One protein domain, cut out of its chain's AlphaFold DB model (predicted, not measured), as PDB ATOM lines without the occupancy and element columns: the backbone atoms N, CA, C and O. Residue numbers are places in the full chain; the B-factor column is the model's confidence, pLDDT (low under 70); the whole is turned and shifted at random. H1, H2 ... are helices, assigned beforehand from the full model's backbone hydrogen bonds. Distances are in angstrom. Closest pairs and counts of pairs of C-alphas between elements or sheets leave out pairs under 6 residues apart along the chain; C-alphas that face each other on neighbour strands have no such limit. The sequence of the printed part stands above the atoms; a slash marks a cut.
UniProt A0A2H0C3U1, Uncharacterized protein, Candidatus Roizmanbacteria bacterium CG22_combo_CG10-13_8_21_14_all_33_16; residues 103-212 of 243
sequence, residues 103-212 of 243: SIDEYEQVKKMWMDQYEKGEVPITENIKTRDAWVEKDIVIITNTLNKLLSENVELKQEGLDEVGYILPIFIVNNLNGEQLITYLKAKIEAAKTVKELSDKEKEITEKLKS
ATOM      1  N   SER A 103     107.917 155.292 119.549       60.12
ATOM      2  CA  SER A 103     107.091 155.787 120.650       60.12
ATOM      3  C   SER A 103     107.839 155.639 121.979       60.12
ATOM      4  O   SER A 103     108.615 154.704 122.178       60.12
ATOM      5  N   ILE A 104     107.603 156.561 122.914       63.88
ATOM      6  CA  ILE A 104     108.167 156.480 124.273       63.88
ATOM      7  C   ILE A 104     107.801 155.133 124.923       63.88
ATOM      8  O   ILE A 104     108.622 154.526 125.607       63.88
ATOM      9  N   ASP A 105     106.603 154.626 124.629       65.56
ATOM     10  CA  ASP A 105     106.118 153.341 125.127       65.56
ATOM     11  C   ASP A 105     106.968 152.161 124.636       65.56
ATOM     12  O   ASP A 105     107.284 151.266 125.419       65.56
ATOM     13  N   GLU A 106     107.393 152.154 123.369       61.62
ATOM     14  CA  GLU A 106     108.293 151.121 122.836       61.62
ATOM     15  C   GLU A 106     109.672 151.178 123.498       61.62
ATOM     16  O   GLU A 106     110.236 150.136 123.835       61.62
ATOM     17  N   TYR A 107     110.206 152.379 123.731       71.75
ATOM     18  CA  TYR A 107     111.477 152.547 124.437       71.75
ATOM     19  C   TYR A 107     111.424 151.937 125.848       71.75
ATOM     20  O   TYR A 107     112.289 151.135 126.211       71.75
ATOM     21  N   GLU A 108     110.387 152.263 126.622       74.38
ATOM     22  CA  GLU A 108     110.212 151.751 127.984       74.38
ATOM     23  C   GLU A 108     109.943 150.241 128.011       74.38
ATOM     24  O   GLU A 108     110.466 149.529 128.871       74.38
ATOM     25  N   GLN A 109     109.189 149.711 127.044       73.31
ATOM     26  CA  GLN A 109     108.974 148.266 126.915       73.31
ATOM     27  C   GLN A 109     110.281 147.515 126.653       73.31
ATOM     28  O   GLN A 109     110.549 146.495 127.291       73.31
ATOM     29  N   VAL A 110     111.121 148.031 125.754       76.75
ATOM     30  CA  VAL A 110     112.429 147.446 125.440       76.75
ATOM     31  C   VAL A 110     113.356 147.522 126.646       76.75
ATOM     32  O   VAL A 110     114.009 146.530 126.977       76.75
ATOM     33  N   LYS A 111     113.388 148.669 127.334       79.31
ATOM     34  CA  LYS A 111     114.149 148.840 128.575       79.31
ATOM     35  C   LYS A 111     113.716 147.807 129.614       79.31
ATOM     36  O   LYS A 111     114.561 147.087 130.136       79.31
ATOM     37  N   LYS A 112     112.410 147.675 129.859       81.19
ATOM     38  CA  LYS A 112     111.855 146.719 130.825       81.19
ATOM     39  C   LYS A 112     112.200 145.272 130.476       81.19
ATOM     40  O   LYS A 112     112.669 144.540 131.340       81.19
ATOM     41  N   MET A 113     112.028 144.877 129.216       83.12
ATOM     42  CA  MET A 113     112.404 143.545 128.735       83.12
ATOM     43  C   MET A 113     113.887 143.249 129.005       83.12
ATOM     44  O   MET A 113     114.223 142.167 129.481       83.12
ATOM     45  N   TRP A 114     114.781 144.207 128.736       85.75
ATOM     46  CA  TRP A 114     116.210 144.036 129.010       85.75
ATOM     47  C   TRP A 114     116.542 144.033 130.502       85.75
ATOM     48  O   TRP A 114     117.416 143.272 130.906       85.75
ATOM     49  N   MET A 115     115.849 144.820 131.328       84.56
ATOM     50  CA  MET A 115     115.996 144.751 132.788       84.56
ATOM     51  C   MET A 115     115.636 143.355 133.300       84.56
ATOM     52  O   MET A 115     116.446 142.731 133.980       84.56
ATOM     53  N   ASP A 116     114.479 142.826 132.887       84.19
ATOM     54  CA  ASP A 116     114.051 141.469 133.233       84.19
ATOM     55  C   ASP A 116     115.086 140.421 132.781       84.19
ATOM     56  O   ASP A 116     115.397 139.490 133.526       84.19
ATOM     57  N   GLN A 117     115.665 140.592 131.588       84.25
ATOM     58  CA  GLN A 117     116.708 139.706 131.069       84.25
ATOM     59  C   GLN A 117     117.994 139.768 131.903       84.25
ATOM     60  O   GLN A 117     118.582 138.725 132.181       84.25
ATOM     61  N   TYR A 118     118.445 140.950 132.318       85.69
ATOM     62  CA  TYR A 118     119.636 141.051 133.161       85.69
ATOM     63  C   TYR A 118     119.386 140.493 134.559       85.69
ATOM     64  O   TYR A 118     120.257 139.807 135.084       85.69
ATOM     65  N   GLU A 119     118.214 140.720 135.151       86.56
ATOM     66  CA  GLU A 119     117.879 140.250 136.500       86.56
ATOM     67  C   GLU A 119     117.656 138.734 136.562       86.56
ATOM     68  O   GLU A 119     118.207 138.049 137.429       86.56
ATOM     69  N   LYS A 120     116.848 138.201 135.640       86.75
ATOM     70  CA  LYS A 120     116.309 136.831 135.704       86.75
ATOM     71  C   LYS A 120     116.871 135.913 134.629       86.75
ATOM     72  O   LYS A 120     116.795 134.697 134.779       86.75
ATOM     73  N   GLY A 121     117.413 136.476 133.555       82.00
ATOM     74  CA  GLY A 121     117.958 135.710 132.446       82.00
ATOM     75  C   GLY A 121     119.211 134.927 132.825       82.00
ATOM     76  O   GLY A 121     119.903 135.211 133.815       82.00
ATOM     77  N   GLU A 122     119.492 133.921 132.003       80.44
ATOM     78  CA  GLU A 122     120.712 133.130 132.092       80.44
ATOM     79  C   GLU A 122     121.931 133.995 131.771       80.44
ATOM     80  O   GLU A 122     121.925 134.799 130.837       80.44
ATOM     81  N   VAL A 123     122.994 133.823 132.556       83.69
ATOM     82  CA  VAL A 123     124.254 134.528 132.328       83.69
ATOM     83  C   VAL A 123     125.007 133.819 131.199       83.69
ATOM     84  O   VAL A 123     125.260 132.618 131.319       83.69
ATOM     85  N   PRO A 124     125.415 134.522 130.128       76.75
ATOM     86  CA  PRO A 124     126.193 133.922 129.053       76.75
ATOM     87  C   PRO A 124     127.608 133.600 129.551       76.75
ATOM     88  O   PRO A 124     128.468 134.477 129.649       76.75
ATOM     89  N   ILE A 125     127.851 132.329 129.884       79.56
ATOM     90  CA  ILE A 125     129.147 131.876 130.395       79.56
ATOM     91  C   ILE A 125     130.158 131.863 129.248       79.56
ATOM     92  O   ILE A 125     130.025 131.119 128.280       79.56
ATOM     93  N   THR A 126     131.193 132.685 129.376       77.44
ATOM     94  CA  THR A 126     132.341 132.736 128.459       77.44
ATOM     95  C   THR A 126     133.626 132.795 129.281       77.44
ATOM     96  O   THR A 126     133.573 132.913 130.505       77.44
ATOM     97  N   GLU A 127     134.800 132.757 128.647       75.75
ATOM     98  CA  GLU A 127     136.082 132.853 129.369       75.75
ATOM     99  C   GLU A 127     136.157 134.082 130.298       75.75
ATOM    100  O   GLU A 127     136.678 133.994 131.411       75.75
ATOM    101  N   ASN A 128     135.552 135.196 129.869       69.50
ATOM    102  CA  ASN A 128     135.601 136.492 130.550       69.50
ATOM    103  C   ASN A 128     134.308 136.857 131.303       69.50
ATOM    104  O   ASN A 128     134.272 137.883 131.976       69.50
ATOM    105  N   ILE A 129     133.242 136.057 131.189       79.38
ATOM    106  CA  ILE A 129     131.952 136.311 131.845       79.38
ATOM    107  C   ILE A 129     131.576 135.076 132.657       79.38
ATOM    108  O   ILE A 129     131.248 134.030 132.101       79.38
ATOM    109  N   LYS A 130     131.617 135.214 133.982       82.44
ATOM    110  CA  LYS A 130     131.251 134.146 134.931       82.44
ATOM    111  C   LYS A 130     130.125 134.546 135.875       82.44
ATOM    112  O   LYS A 130     129.526 133.691 136.516       82.44
ATOM    113  N   THR A 131     129.859 135.842 135.983       86.44
ATOM    114  CA  THR A 131     128.868 136.408 136.892       86.44
ATOM    115  C   THR A 131     127.974 137.377 136.139       86.44
ATOM    116  O   THR A 131     128.363 137.940 135.113       86.44
ATOM    117  N   ARG A 132     126.769 137.582 136.674       85.56
ATOM    118  CA  ARG A 132     125.817 138.567 136.160       85.56
ATOM    119  C   ARG A 132     126.403 139.978 136.160       85.56
ATOM    120  O   ARG A 132     126.276 140.671 135.162       85.56
ATOM    121  N   ASP A 133     127.115 140.364 137.218       83.00
ATOM    122  CA  ASP A 133     127.774 141.674 137.286       83.00
ATOM    123  C   ASP A 133     128.799 141.865 136.161       83.00
ATOM    124  O   ASP A 133     128.771 142.880 135.473       83.00
ATOM    125  N   ALA A 134     129.656 140.864 135.920       79.38
ATOM    126  CA  ALA A 134     130.653 140.925 134.851       79.38
ATOM    127  C   ALA A 134     130.003 140.975 133.460       79.38
ATOM    128  O   ALA A 134     130.530 141.611 132.549       79.38
ATOM    129  N   TRP A 135     128.854 140.314 133.289       82.56
ATOM    130  CA  TRP A 135     128.069 140.408 132.063       82.56
ATOM    131  C   TRP A 135     127.523 141.823 131.861       82.56
ATOM    132  O   TRP A 135     127.774 142.420 130.818       82.56
ATOM    133  N   VAL A 136     126.836 142.375 132.864       83.12
ATOM    134  CA  VAL A 136     126.231 143.713 132.801       83.12
ATOM    135  C   VAL A 136     127.293 144.788 132.559       83.12
ATOM    136  O   VAL A 136     127.114 145.640 131.692       83.12
ATOM    137  N   GLU A 137     128.428 144.738 133.261       78.69
ATOM    138  CA  GLU A 137     129.535 145.682 133.059       78.69
ATOM    139  C   GLU A 137     130.120 145.602 131.650       78.69
ATOM    140  O   GLU A 137     130.354 146.630 131.007       78.69
ATOM    141  N   LYS A 138     130.319 144.385 131.140       79.00
ATOM    142  CA  LYS A 138     130.838 144.186 129.791       79.00
ATOM    143  C   LYS A 138     129.857 144.681 128.731       79.00
ATOM    144  O   LYS A 138     130.288 145.352 127.794       79.00
ATOM    145  N   ASP A 139     128.564 144.412 128.892       80.12
ATOM    146  CA  ASP A 139     127.531 144.910 127.983       80.12
ATOM    147  C   ASP A 139     127.467 146.445 128.014       80.12
ATOM    148  O   ASP A 139     127.393 147.058 126.951       80.12
ATOM    149  N   ILE A 140     127.592 147.092 129.183       76.44
ATOM    150  CA  ILE A 140     127.675 148.562 129.276       76.44
ATOM    151  C   ILE A 140     128.840 149.094 128.437       76.44
ATOM    152  O   ILE A 140     128.649 150.024 127.652       76.44
ATOM    153  N   VAL A 141     130.035 148.511 128.569       79.19
ATOM    154  CA  VAL A 141     131.227 148.954 127.826       79.19
ATOM    155  C   VAL A 141     131.051 148.745 126.323       79.19
ATOM    156  O   VAL A 141     131.266 149.678 125.547       79.19
ATOM    157  N   ILE A 142     130.629 147.548 125.906       75.00
ATOM    158  CA  ILE A 142     130.443 147.208 124.492       75.00
ATOM    159  C   ILE A 142     129.396 148.127 123.861       75.00
ATOM    160  O   ILE A 142     129.687 148.785 122.867       75.00
ATOM    161  N   ILE A 143     128.217 148.254 124.475       80.00
ATOM    162  CA  ILE A 143     127.128 149.078 123.935       80.00
ATOM    163  C   ILE A 143     127.532 150.557 123.884       80.00
ATOM    164  O   ILE A 143     127.208 151.239 122.914       80.00
ATOM    165  N   THR A 144     128.269 151.060 124.882       75.56
ATOM    166  CA  THR A 144     128.780 152.444 124.874       75.56
ATOM    167  C   THR A 144     129.737 152.677 123.707       75.56
ATOM    168  O   THR A 144     129.591 153.657 122.978       75.56
ATOM    169  N   ASN A 145     130.694 151.772 123.499       74.50
ATOM    170  CA  ASN A 145     131.659 151.882 122.407       74.50
ATOM    171  C   ASN A 145     130.969 151.825 121.042       74.50
ATOM    172  O   ASN A 145     131.238 152.667 120.185       74.50
ATOM    173  N   THR A 146     130.026 150.899 120.870       77.06
ATOM    174  CA  THR A 146     129.232 150.790 119.647       77.06
ATOM    175  C   THR A 146     128.393 152.048 119.410       77.06
ATOM    176  O   THR A 146     128.370 152.564 118.296       77.06
ATOM    177  N   LEU A 147     127.763 152.621 120.441       72.88
ATOM    178  CA  LEU A 147     127.039 153.894 120.322       72.88
ATOM    179  C   LEU A 147     127.959 155.047 119.898       72.88
ATOM    180  O   LEU A 147     127.594 155.807 119.004       72.88
ATOM    181  N   ASN A 148     129.155 155.156 120.478       77.44
ATOM    182  CA  ASN A 148     130.134 156.180 120.097       77.44
ATOM    183  C   ASN A 148     130.552 156.047 118.627       77.44
ATOM    184  O   ASN A 148     130.646 157.045 117.916       77.44
ATOM    185  N   LYS A 149     130.748 154.811 118.156       75.94
ATOM    186  CA  LYS A 149     131.041 154.499 116.752       75.94
ATOM    187  C   LYS A 149     129.879 154.882 115.829       75.94
ATOM    188  O   LYS A 149     130.082 155.592 114.849       75.94
ATOM    189  N   LEU A 150     128.646 154.507 116.178       75.50
ATOM    190  CA  LEU A 150     127.438 154.825 115.401       75.50
ATOM    191  C   LEU A 150     127.148 156.330 115.308       75.50
ATOM    192  O   LEU A 150     126.612 156.805 114.301       75.50
ATOM    193  N   LEU A 151     127.475 157.072 116.365       76.25
ATOM    194  CA  LEU A 151     127.313 158.522 116.436       76.25
ATOM    195  C   LEU A 151     128.515 159.283 115.859       76.25
ATOM    196  O   LEU A 151     128.445 160.504 115.739       76.25
ATOM    197  N   SER A 152     129.582 158.582 115.468       71.12
ATOM    198  CA  SER A 152     130.756 159.193 114.857       71.12
ATOM    199  C   SER A 152     130.425 159.822 113.500       71.12
ATOM    200  O   SER A 152     129.592 159.328 112.727       71.12
ATOM    201  N   GLU A 153     131.123 160.914 113.196       74.69
ATOM    202  CA  GLU A 153     131.133 161.548 111.875       74.69
ATOM    203  C   GLU A 153     132.015 160.776 110.877       74.69
ATOM    204  O   GLU A 153     131.860 160.925 109.665       74.69
ATOM    205  N   ASN A 154     132.912 159.912 111.369       67.88
ATOM    206  CA  ASN A 154     133.749 159.057 110.536       67.88
ATOM    207  C   ASN A 154     132.933 157.869 109.993       67.88
ATOM    208  O   ASN A 154     132.375 157.074 110.750       67.88
ATOM    209  N   VAL A 155     132.899 157.734 108.664       72.56
ATOM    210  CA  VAL A 155     132.127 156.703 107.952       72.56
ATOM    211  C   VAL A 155     132.618 155.282 108.252       72.56
ATOM    212  O   VAL A 155     131.787 154.388 108.390       72.56
ATOM    213  N   GLU A 156     133.927 155.066 108.393       73.44
ATOM    214  CA  GLU A 156     134.498 153.749 108.715       73.44
ATOM    215  C   GLU A 156     134.118 153.318 110.133       73.44
ATOM    216  O   GLU A 156     133.601 152.219 110.320       73.44
ATOM    217  N   LEU A 157     134.272 154.213 111.117       68.88
ATOM    218  CA  LEU A 157     133.862 153.939 112.500       68.88
ATOM    219  C   LEU A 157     132.360 153.678 112.593       68.88
ATOM    220  O   LEU A 157     131.918 152.802 113.329       68.88
ATOM    221  N   LYS A 158     131.557 154.405 111.816       74.69
ATOM    222  CA  LYS A 158     130.113 154.195 111.766       74.69
ATOM    223  C   LYS A 158     129.745 152.829 111.200       74.69
ATOM    224  O   LYS A 158     128.831 152.195 111.720       74.69
ATOM    225  N   GLN A 159     130.449 152.376 110.161       75.00
ATOM    226  CA  GLN A 159     130.246 151.051 109.582       75.00
ATOM    227  C   GLN A 159     130.660 149.947 110.560       75.00
ATOM    228  O   GLN A 159     129.894 149.015 110.775       75.00
ATOM    229  N   GLU A 160     131.803 150.102 111.224       74.19
ATOM    230  CA  GLU A 160     132.250 149.189 112.278       74.19
ATOM    231  C   GLU A 160     131.227 149.112 113.422       74.19
ATOM    232  O   GLU A 160     130.885 148.029 113.892       74.19
ATOM    233  N   GLY A 161     130.662 150.254 113.826       76.25
ATOM    234  CA  GLY A 161     129.572 150.299 114.795       76.25
ATOM    235  C   GLY A 161     128.343 149.514 114.331       76.25
ATOM    236  O   GLY A 161     127.758 148.786 115.124       76.25
ATOM    237  N   LEU A 162     127.953 149.613 113.057       79.31
ATOM    238  CA  LEU A 162     126.827 148.840 112.511       79.31
ATOM    239  C   LEU A 162     127.101 147.332 112.526       79.31
ATOM    240  O   LEU A 162     126.204 146.559 112.864       79.31
ATOM    241  N   ASP A 163     128.329 146.921 112.219       77.69
ATOM    242  CA  ASP A 163     128.732 145.515 112.272       77.69
ATOM    243  C   ASP A 163     128.703 144.994 113.722       77.69
ATOM    244  O   ASP A 163     128.201 143.900 113.983       77.69
ATOM    245  N   GLU A 164     129.147 145.803 114.691       78.12
ATOM    246  CA  GLU A 164     129.075 145.490 116.125       78.12
ATOM    247  C   GLU A 164     127.638 145.323 116.637       78.12
ATOM    248  O   GLU A 164     127.369 144.421 117.438       78.12
ATOM    249  N   VAL A 165     126.688 146.124 116.138       80.62
ATOM    250  CA  VAL A 165     125.256 145.941 116.445       80.62
ATOM    251  C   VAL A 165     124.777 144.544 116.049       80.62
ATOM    252  O   VAL A 165     123.977 143.955 116.782       80.62
ATOM    253  N   GLY A 166     125.326 143.996 114.958       72.88
ATOM    254  CA  GLY A 166     125.212 142.597 114.530       72.88
ATOM    255  C   GLY A 166     125.293 141.591 115.666       72.88
ATOM    256  O   GLY A 166     124.441 140.714 115.812       72.88
ATOM    257  N   TYR A 167     126.316 141.759 116.493       77.06
ATOM    258  CA  TYR A 167     126.645 140.847 117.578       77.06
ATOM    259  C   TYR A 167     125.857 141.141 118.858       77.06
ATOM    260  O   TYR A 167     125.576 140.227 119.629       77.06
ATOM    261  N   ILE A 168     125.479 142.402 119.089       75.38
ATOM    262  CA  ILE A 168     124.769 142.824 120.308       75.38
ATOM    263  C   ILE A 168     123.270 142.521 120.219       75.38
ATOM    264  O   ILE A 168     122.651 142.179 121.234       75.38
ATOM    265  N   LEU A 169     122.673 142.669 119.030       71.38
ATOM    266  CA  LEU A 169     121.231 142.564 118.801       71.38
ATOM    267  C   LEU A 169     120.866 141.665 117.594       71.38
ATOM    268  O   LEU A 169     120.143 142.124 116.701       71.38
ATOM    269  N   PRO A 170     121.257 140.371 117.568       61.53
ATOM    270  CA  PRO A 170     121.026 139.508 116.402       61.53
ATOM    271  C   PRO A 170     119.551 139.405 115.987       61.53
ATOM    272  O   PRO A 170     119.225 139.440 114.803       61.53
ATOM    273  N   ILE A 171     118.636 139.333 116.961       54.41
ATOM    274  CA  ILE A 171     117.192 139.173 116.716       54.41
ATOM    275  C   ILE A 171     116.570 140.453 116.128       54.41
ATOM    276  O   ILE A 171     115.630 140.384 115.341       54.41
ATOM    277  N   PHE A 172     117.097 141.634 116.465       55.34
ATOM    278  CA  PHE A 172     116.505 142.911 116.050       55.34
ATOM    279  C   PHE A 172     116.886 143.316 114.622       55.34
ATOM    280  O   PHE A 172     116.149 144.062 113.980       55.34
ATOM    281  N   ILE A 173     117.982 142.773 114.091       54.66
ATOM    282  CA  ILE A 173     118.390 142.972 112.693       54.66
ATOM    283  C   ILE A 173     117.457 142.236 111.727       54.66
ATOM    284  O   ILE A 173     117.209 142.722 110.625       54.66
ATOM    285  N   VAL A 174     116.846 141.130 112.165       43.69
ATOM    286  CA  VAL A 174     115.854 140.376 111.376       43.69
ATOM    287  C   VAL A 174     114.617 141.228 111.045       43.69
ATOM    288  O   VAL A 174     113.975 141.005 110.022       43.69
ATOM    289  N   ASN A 175     114.323 142.254 111.852       53.00
ATOM    290  CA  ASN A 175     113.175 143.148 111.667       53.00
ATOM    291  C   ASN A 175     113.482 144.418 110.847       53.00
ATOM    292  O   ASN A 175     112.639 145.312 110.783       53.00
ATOM    293  N   ASN A 176     114.656 144.518 110.207       56.88
ATOM    294  CA  ASN A 176     115.039 145.640 109.335       56.88
ATOM    295  C   ASN A 176     114.900 147.030 110.005       56.88
ATOM    296  O   ASN A 176     114.434 147.989 109.385       56.88
ATOM    297  N   LEU A 177     115.280 147.135 111.286       61.28
ATOM    298  CA  LEU A 177     115.252 148.396 112.034       61.28
ATOM    299  C   LEU A 177     116.165 149.446 111.386       61.28
ATOM    300  O   LEU A 177     117.280 149.149 110.954       61.28
ATOM    301  N   ASN A 178     115.704 150.697 111.349       65.69
ATOM    302  CA  ASN A 178     116.504 151.799 110.823       65.69
ATOM    303  C   ASN A 178     117.612 152.224 111.816       65.69
ATOM    304  O   ASN A 178     117.560 151.915 113.005       65.69
ATOM    305  N   GLY A 179     118.625 152.963 111.345       64.75
ATOM    306  CA  GLY A 179     119.769 153.361 112.181       64.75
ATOM    307  C   GLY A 179     119.406 154.191 113.423       64.75
ATOM    308  O   GLY A 179     120.044 154.043 114.461       64.75
ATOM    309  N   GLU A 180     118.363 155.024 113.357       68.38
ATOM    310  CA  GLU A 180     117.887 155.810 114.507       68.38
ATOM    311  C   GLU A 180     117.168 154.928 115.533       68.38
ATOM    312  O   GLU A 180     117.375 155.077 116.736       68.38
ATOM    313  N   GLN A 181     116.377 153.963 115.062       69.00
ATOM    314  CA  GLN A 181     115.756 152.941 115.892       69.00
ATOM    315  C   GLN A 181     116.838 152.121 116.592       69.00
ATOM    316  O   GLN A 181     116.808 152.024 117.811       69.00
ATOM    317  N   LEU A 182     117.851 151.623 115.875       73.25
ATOM    318  CA  LEU A 182     118.961 150.877 116.481       73.25
ATOM    319  C   LEU A 182     119.634 151.658 117.615       73.25
ATOM    320  O   LEU A 182     119.844 151.109 118.694       73.25
ATOM    321  N   ILE A 183     119.901 152.952 117.416       76.12
ATOM    322  CA  ILE A 183     120.458 153.818 118.463       76.12
ATOM    323  C   ILE A 183     119.509 153.912 119.665       76.12
ATOM    324  O   ILE A 183     119.954 153.772 120.802       76.12
ATOM    325  N   THR A 184     118.209 154.119 119.444       74.69
ATOM    326  CA  THR A 184     117.199 154.178 120.517       74.69
ATOM    327  C   THR A 184     117.104 152.861 121.293       74.69
ATOM    328  O   THR A 184     117.076 152.869 122.523       74.69
ATOM    329  N   TYR A 185     117.140 151.723 120.603       79.12
ATOM    330  CA  TYR A 185     117.140 150.393 121.212       79.12
ATOM    331  C   TYR A 185     118.410 150.137 122.036       79.12
ATOM    332  O   TYR A 185     118.330 149.661 123.169       79.12
ATOM    333  N   LEU A 186     119.585 150.488 121.507       80.94
ATOM    334  CA  LEU A 186     120.850 150.378 122.241       80.94
ATOM    335  C   LEU A 186     120.862 151.288 123.471       80.94
ATOM    336  O   LEU A 186     121.304 150.858 124.533       80.94
ATOM    337  N   LYS A 187     120.309 152.505 123.358       80.12
ATOM    338  CA  LYS A 187     120.095 153.420 124.490       80.12
ATOM    339  C   LYS A 187     119.163 152.819 125.548       80.12
ATOM    340  O   LYS A 187     119.434 152.963 126.733       80.12
ATOM    341  N   ALA A 188     118.100 152.122 125.154       81.19
ATOM    342  CA  ALA A 188     117.227 151.426 126.101       81.19
ATOM    343  C   ALA A 188     117.962 150.270 126.805       81.19
ATOM    344  O   ALA A 188     117.879 150.127 128.024       81.19
ATOM    345  N   LYS A 189     118.736 149.473 126.053       83.62
ATOM    346  CA  LYS A 189     119.498 148.335 126.590       83.62
ATOM    347  C   LYS A 189     120.603 148.769 127.563       83.62
ATOM    348  O   LYS A 189     120.771 148.127 128.599       83.62
ATOM    349  N   ILE A 190     121.346 149.840 127.263       83.94
ATOM    350  CA  ILE A 190     122.366 150.370 128.187       83.94
ATOM    351  C   ILE A 190     121.729 150.985 129.433       83.94
ATOM    352  O   ILE A 190     122.251 150.802 130.530       83.94
ATOM    353  N   GLU A 191     120.594 151.666 129.290       78.00
ATOM    354  CA  GLU A 191     119.873 152.238 130.425       78.00
ATOM    355  C   GLU A 191     119.363 151.139 131.367       78.00
ATOM    356  O   GLU A 191     119.521 151.237 132.584       78.00
ATOM    357  N   ALA A 192     118.834 150.045 130.812       78.12
ATOM    358  CA  ALA A 192     118.477 148.852 131.574       78.12
ATOM    359  C   ALA A 192     119.686 148.260 132.320       78.12
ATOM    360  O   ALA A 192     119.601 147.997 133.518       78.12
ATOM    361  N   ALA A 193     120.824 148.104 131.635       76.00
ATOM    362  CA  ALA A 193     122.048 147.563 132.224       76.00
ATOM    363  C   ALA A 193     122.558 148.429 133.392       76.00
ATOM    364  O   ALA A 193     122.875 147.911 134.462       76.00
ATOM    365  N   LYS A 194     122.583 149.757 133.213       77.00
ATOM    366  CA  LYS A 194     122.959 150.714 134.264       77.00
ATOM    367  C   LYS A 194     122.000 150.668 135.451       77.00
ATOM    368  O   LYS A 194     122.465 150.615 136.583       77.00
ATOM    369  N   THR A 195     120.693 150.622 135.191       79.00
ATOM    370  CA  THR A 195     119.668 150.535 136.242       79.00
ATOM    371  C   THR A 195     119.868 149.280 137.094       79.00
ATOM    372  O   THR A 195     119.914 149.362 138.318       79.00
ATOM    373  N   VAL A 196     120.053 148.117 136.460       82.31
ATOM    374  CA  VAL A 196     120.275 146.848 137.176       82.31
ATOM    375  C   VAL A 196     121.589 146.867 137.954       82.31
ATOM    376  O   VAL A 196     121.635 146.394 139.088       82.31
ATOM    377  N   LYS A 197     122.650 147.454 137.387       80.31
ATOM    378  CA  LYS A 197     123.923 147.626 138.093       80.31
ATOM    379  C   LYS A 197     123.765 148.491 139.345       80.31
ATOM    380  O   LYS A 197     124.211 148.091 140.413       80.31
ATOM    381  N   GLU A 198     123.095 149.632 139.228       82.06
ATOM    382  CA  GLU A 198     122.861 150.541 140.351       82.06
ATOM    383  C   GLU A 198     122.027 149.880 141.460       82.06
ATOM    384  O   GLU A 198     122.336 150.026 142.642       82.06
ATOM    385  N   LEU A 199     120.988 149.121 141.091       80.38
ATOM    386  CA  LEU A 199     120.182 148.356 142.044       80.38
ATOM    387  C   LEU A 199     121.014 147.270 142.744       80.38
ATOM    388  O   LEU A 199     120.984 147.188 143.969       80.38
ATOM    389  N   SER A 200     121.810 146.504 141.993       77.69
ATOM    390  CA  SER A 200     122.723 145.483 142.533       77.69
ATOM    391  C   SER A 200     123.746 146.086 143.504       77.69
ATOM    392  O   SER A 200     123.987 145.547 144.585       77.69
ATOM    393  N   ASP A 201     124.320 147.242 143.168       80.81
ATOM    394  CA  ASP A 201     125.303 147.919 144.016       80.81
ATOM    395  C   ASP A 201     124.654 148.454 145.311       80.81
ATOM    396  O   ASP A 201     125.212 148.281 146.400       80.81
ATOM    397  N   LYS A 202     123.422 148.981 145.237       80.25
ATOM    398  CA  LYS A 202     122.618 149.363 146.415       80.25
ATOM    399  C   LYS A 202     122.261 148.163 147.298       80.25
ATOM    400  O   LYS A 202     122.340 148.254 148.524       80.25
ATOM    401  N   GLU A 203     121.883 147.031 146.709       76.50
ATOM    402  CA  GLU A 203     121.590 145.797 147.448       76.50
ATOM    403  C   GLU A 203     122.824 145.260 148.177       76.50
ATOM    404  O   GLU A 203     122.728 144.854 149.341       76.50
ATOM    405  N   LYS A 204     123.998 145.298 147.536       78.75
ATOM    406  CA  LYS A 204     125.272 144.930 148.169       78.75
ATOM    407  C   LYS A 204     125.588 145.842 149.346       78.75
ATOM    408  O   LYS A 204     125.896 145.330 150.420       78.75
ATOM    409  N   GLU A 205     125.429 147.154 149.187       76.06
ATOM    410  CA  GLU A 205     125.668 148.126 150.257       76.06
ATOM    411  C   GLU A 205     124.735 147.896 151.462       76.06
ATOM    412  O   GLU A 205     125.172 147.912 152.614       76.06
ATOM    413  N   ILE A 206     123.449 147.622 151.221       74.69
ATOM    414  CA  ILE A 206     122.485 147.287 152.282       74.69
ATOM    415  C   ILE A 206     122.853 145.958 152.946       74.69
ATOM    416  O   ILE A 206     122.832 145.854 154.173       74.69
ATOM    417  N   THR A 207     123.226 144.946 152.163       70.50
ATOM    418  CA  THR A 207     123.626 143.632 152.682       70.50
ATOM    419  C   THR A 207     124.891 143.731 153.535       70.50
ATOM    420  O   THR A 207     124.988 143.087 154.578       70.50
ATOM    421  N   GLU A 208     125.848 144.568 153.143       74.25
ATOM    422  CA  GLU A 208     127.074 144.832 153.896       74.25
ATOM    423  C   GLU A 208     126.792 145.622 155.184       74.25
ATOM    424  O   GLU A 208     127.288 145.267 156.258       74.25
ATOM    425  N   LYS A 209     125.892 146.613 155.133       71.62
ATOM    426  CA  LYS A 209     125.380 147.329 156.317       71.62
ATOM    427  C   LYS A 209     124.624 146.413 157.286       71.62
ATOM    428  O   LYS A 209     124.733 146.578 158.497       71.62
ATOM    429  N   LEU A 210     123.872 145.433 156.790       68.06
ATOM    430  CA  LEU A 210     123.182 144.446 157.627       68.06
ATOM    431  C   LEU A 210     124.149 143.416 158.228       68.06
ATOM    432  O   LEU A 210     123.997 143.070 159.399       68.06
ATOM    433  N   LYS A 211     125.169 142.971 157.480       67.06
ATOM    434  CA  LYS A 211     126.229 142.086 157.999       67.06
ATOM    435  C   LYS A 211     127.054 142.768 159.092       67.06
ATOM    436  O   LYS A 211     127.195 142.210 160.175       67.06
ATOM    437  N   SER A 212     127.497 144.003 158.861       59.47
ATOM    438  CA  SER A 212     128.228 144.806 159.858       59.47
ATOM    439  C   SER A 212     127.385 145.143 161.095       59.47
ATOM    440  O   SER A 212     127.893 145.152 162.214       59.47
TER     441      SER A 212
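Overview. This is residues 103 to 212 of the 243 residues of an uncharacterized protein of Candidatus Roizmanbacteria bacterium CG22_combo_CG10-13_8_21_14_all_33_16 (UniProt A0A2H0C3U1). One long helix, H5, makes the longest axis; H1 crosses it on one side, and H2, one leg of a helical hairpin with H3, packs on another side of it and runs the opposite way. The last part of H5, residues 202 to 212, sticks out from the body, and the short H4 lies between the hairpin and H5 along the chain. The printed part has 110 residues with five named helices, in the order H1, H2, H3, H4, H5, and no named strand; its class is all helix. It is elongated, with spans of 53 by 34 by 25 A, and only just compact, close to loose, with a radius of gyration of the C-alphas of 15.6 A.

Arrangement. Start at H1, residues 104 to 120, and look across to H5, residues 179 to 212: they touch, and their closest C-alphas, those of Lys 111 and Ala 188, are 4.7 A apart. They run the same way at a steep tilt of 44 degrees, and H5 touches H1 with residues 184 to 196 alone. Next comes H2, residues 132 to 150; it is close to H1 but not clearly touching, the closest C-alphas being those of Tyr 118 and Val 136, 7.1 A apart. H2 touches H5, opposite ways at a shallow tilt of 30 degrees, with the closest C-alphas, Ile 140 and Ile 190, 5.7 A apart; H5 does this with residues 183 to 197 alone. H3, residues 155 to 168, forms a hairpin with H2: they touch at a shallow tilt of 29 degrees, opposite ways, the closest C-alphas being those of Leu 150 and Lys 158, 4.6 A apart, and H2 does so with residues 143 to 150 alone. H4, residues 170 to 173, is close to H3 but not clearly touching, and is apart from H1 and H2. In H1, H2 and H5 every O i to N i+4 pair is within hydrogen-bond range; in H3 9 of 10 are, and H4 is too short for such a pair.

Along the chain. Find C-alpha 104 at (108.167, 156.480, 124.273); from there H1 runs 24.1 A to C-alpha 120. H2 measures 26.4 A and H3 20.0 A. H5 begins at C-alpha 179, at (119.769, 153.361, 112.181), and runs 49.2 A to C-alpha 212 at (128.228, 144.806, 159.858).

Size, cuts and confidence. The two C-alphas farthest apart, those of Val 155 and Ser 212, are 53.4 A apart. The printed part has no cut; the link from H1 to H2 is long, the others tight. The mean pLDDT of the printed part is 75.1, and among the residues under 70 are 103 to 106, 170 to 181 and 210 to 212.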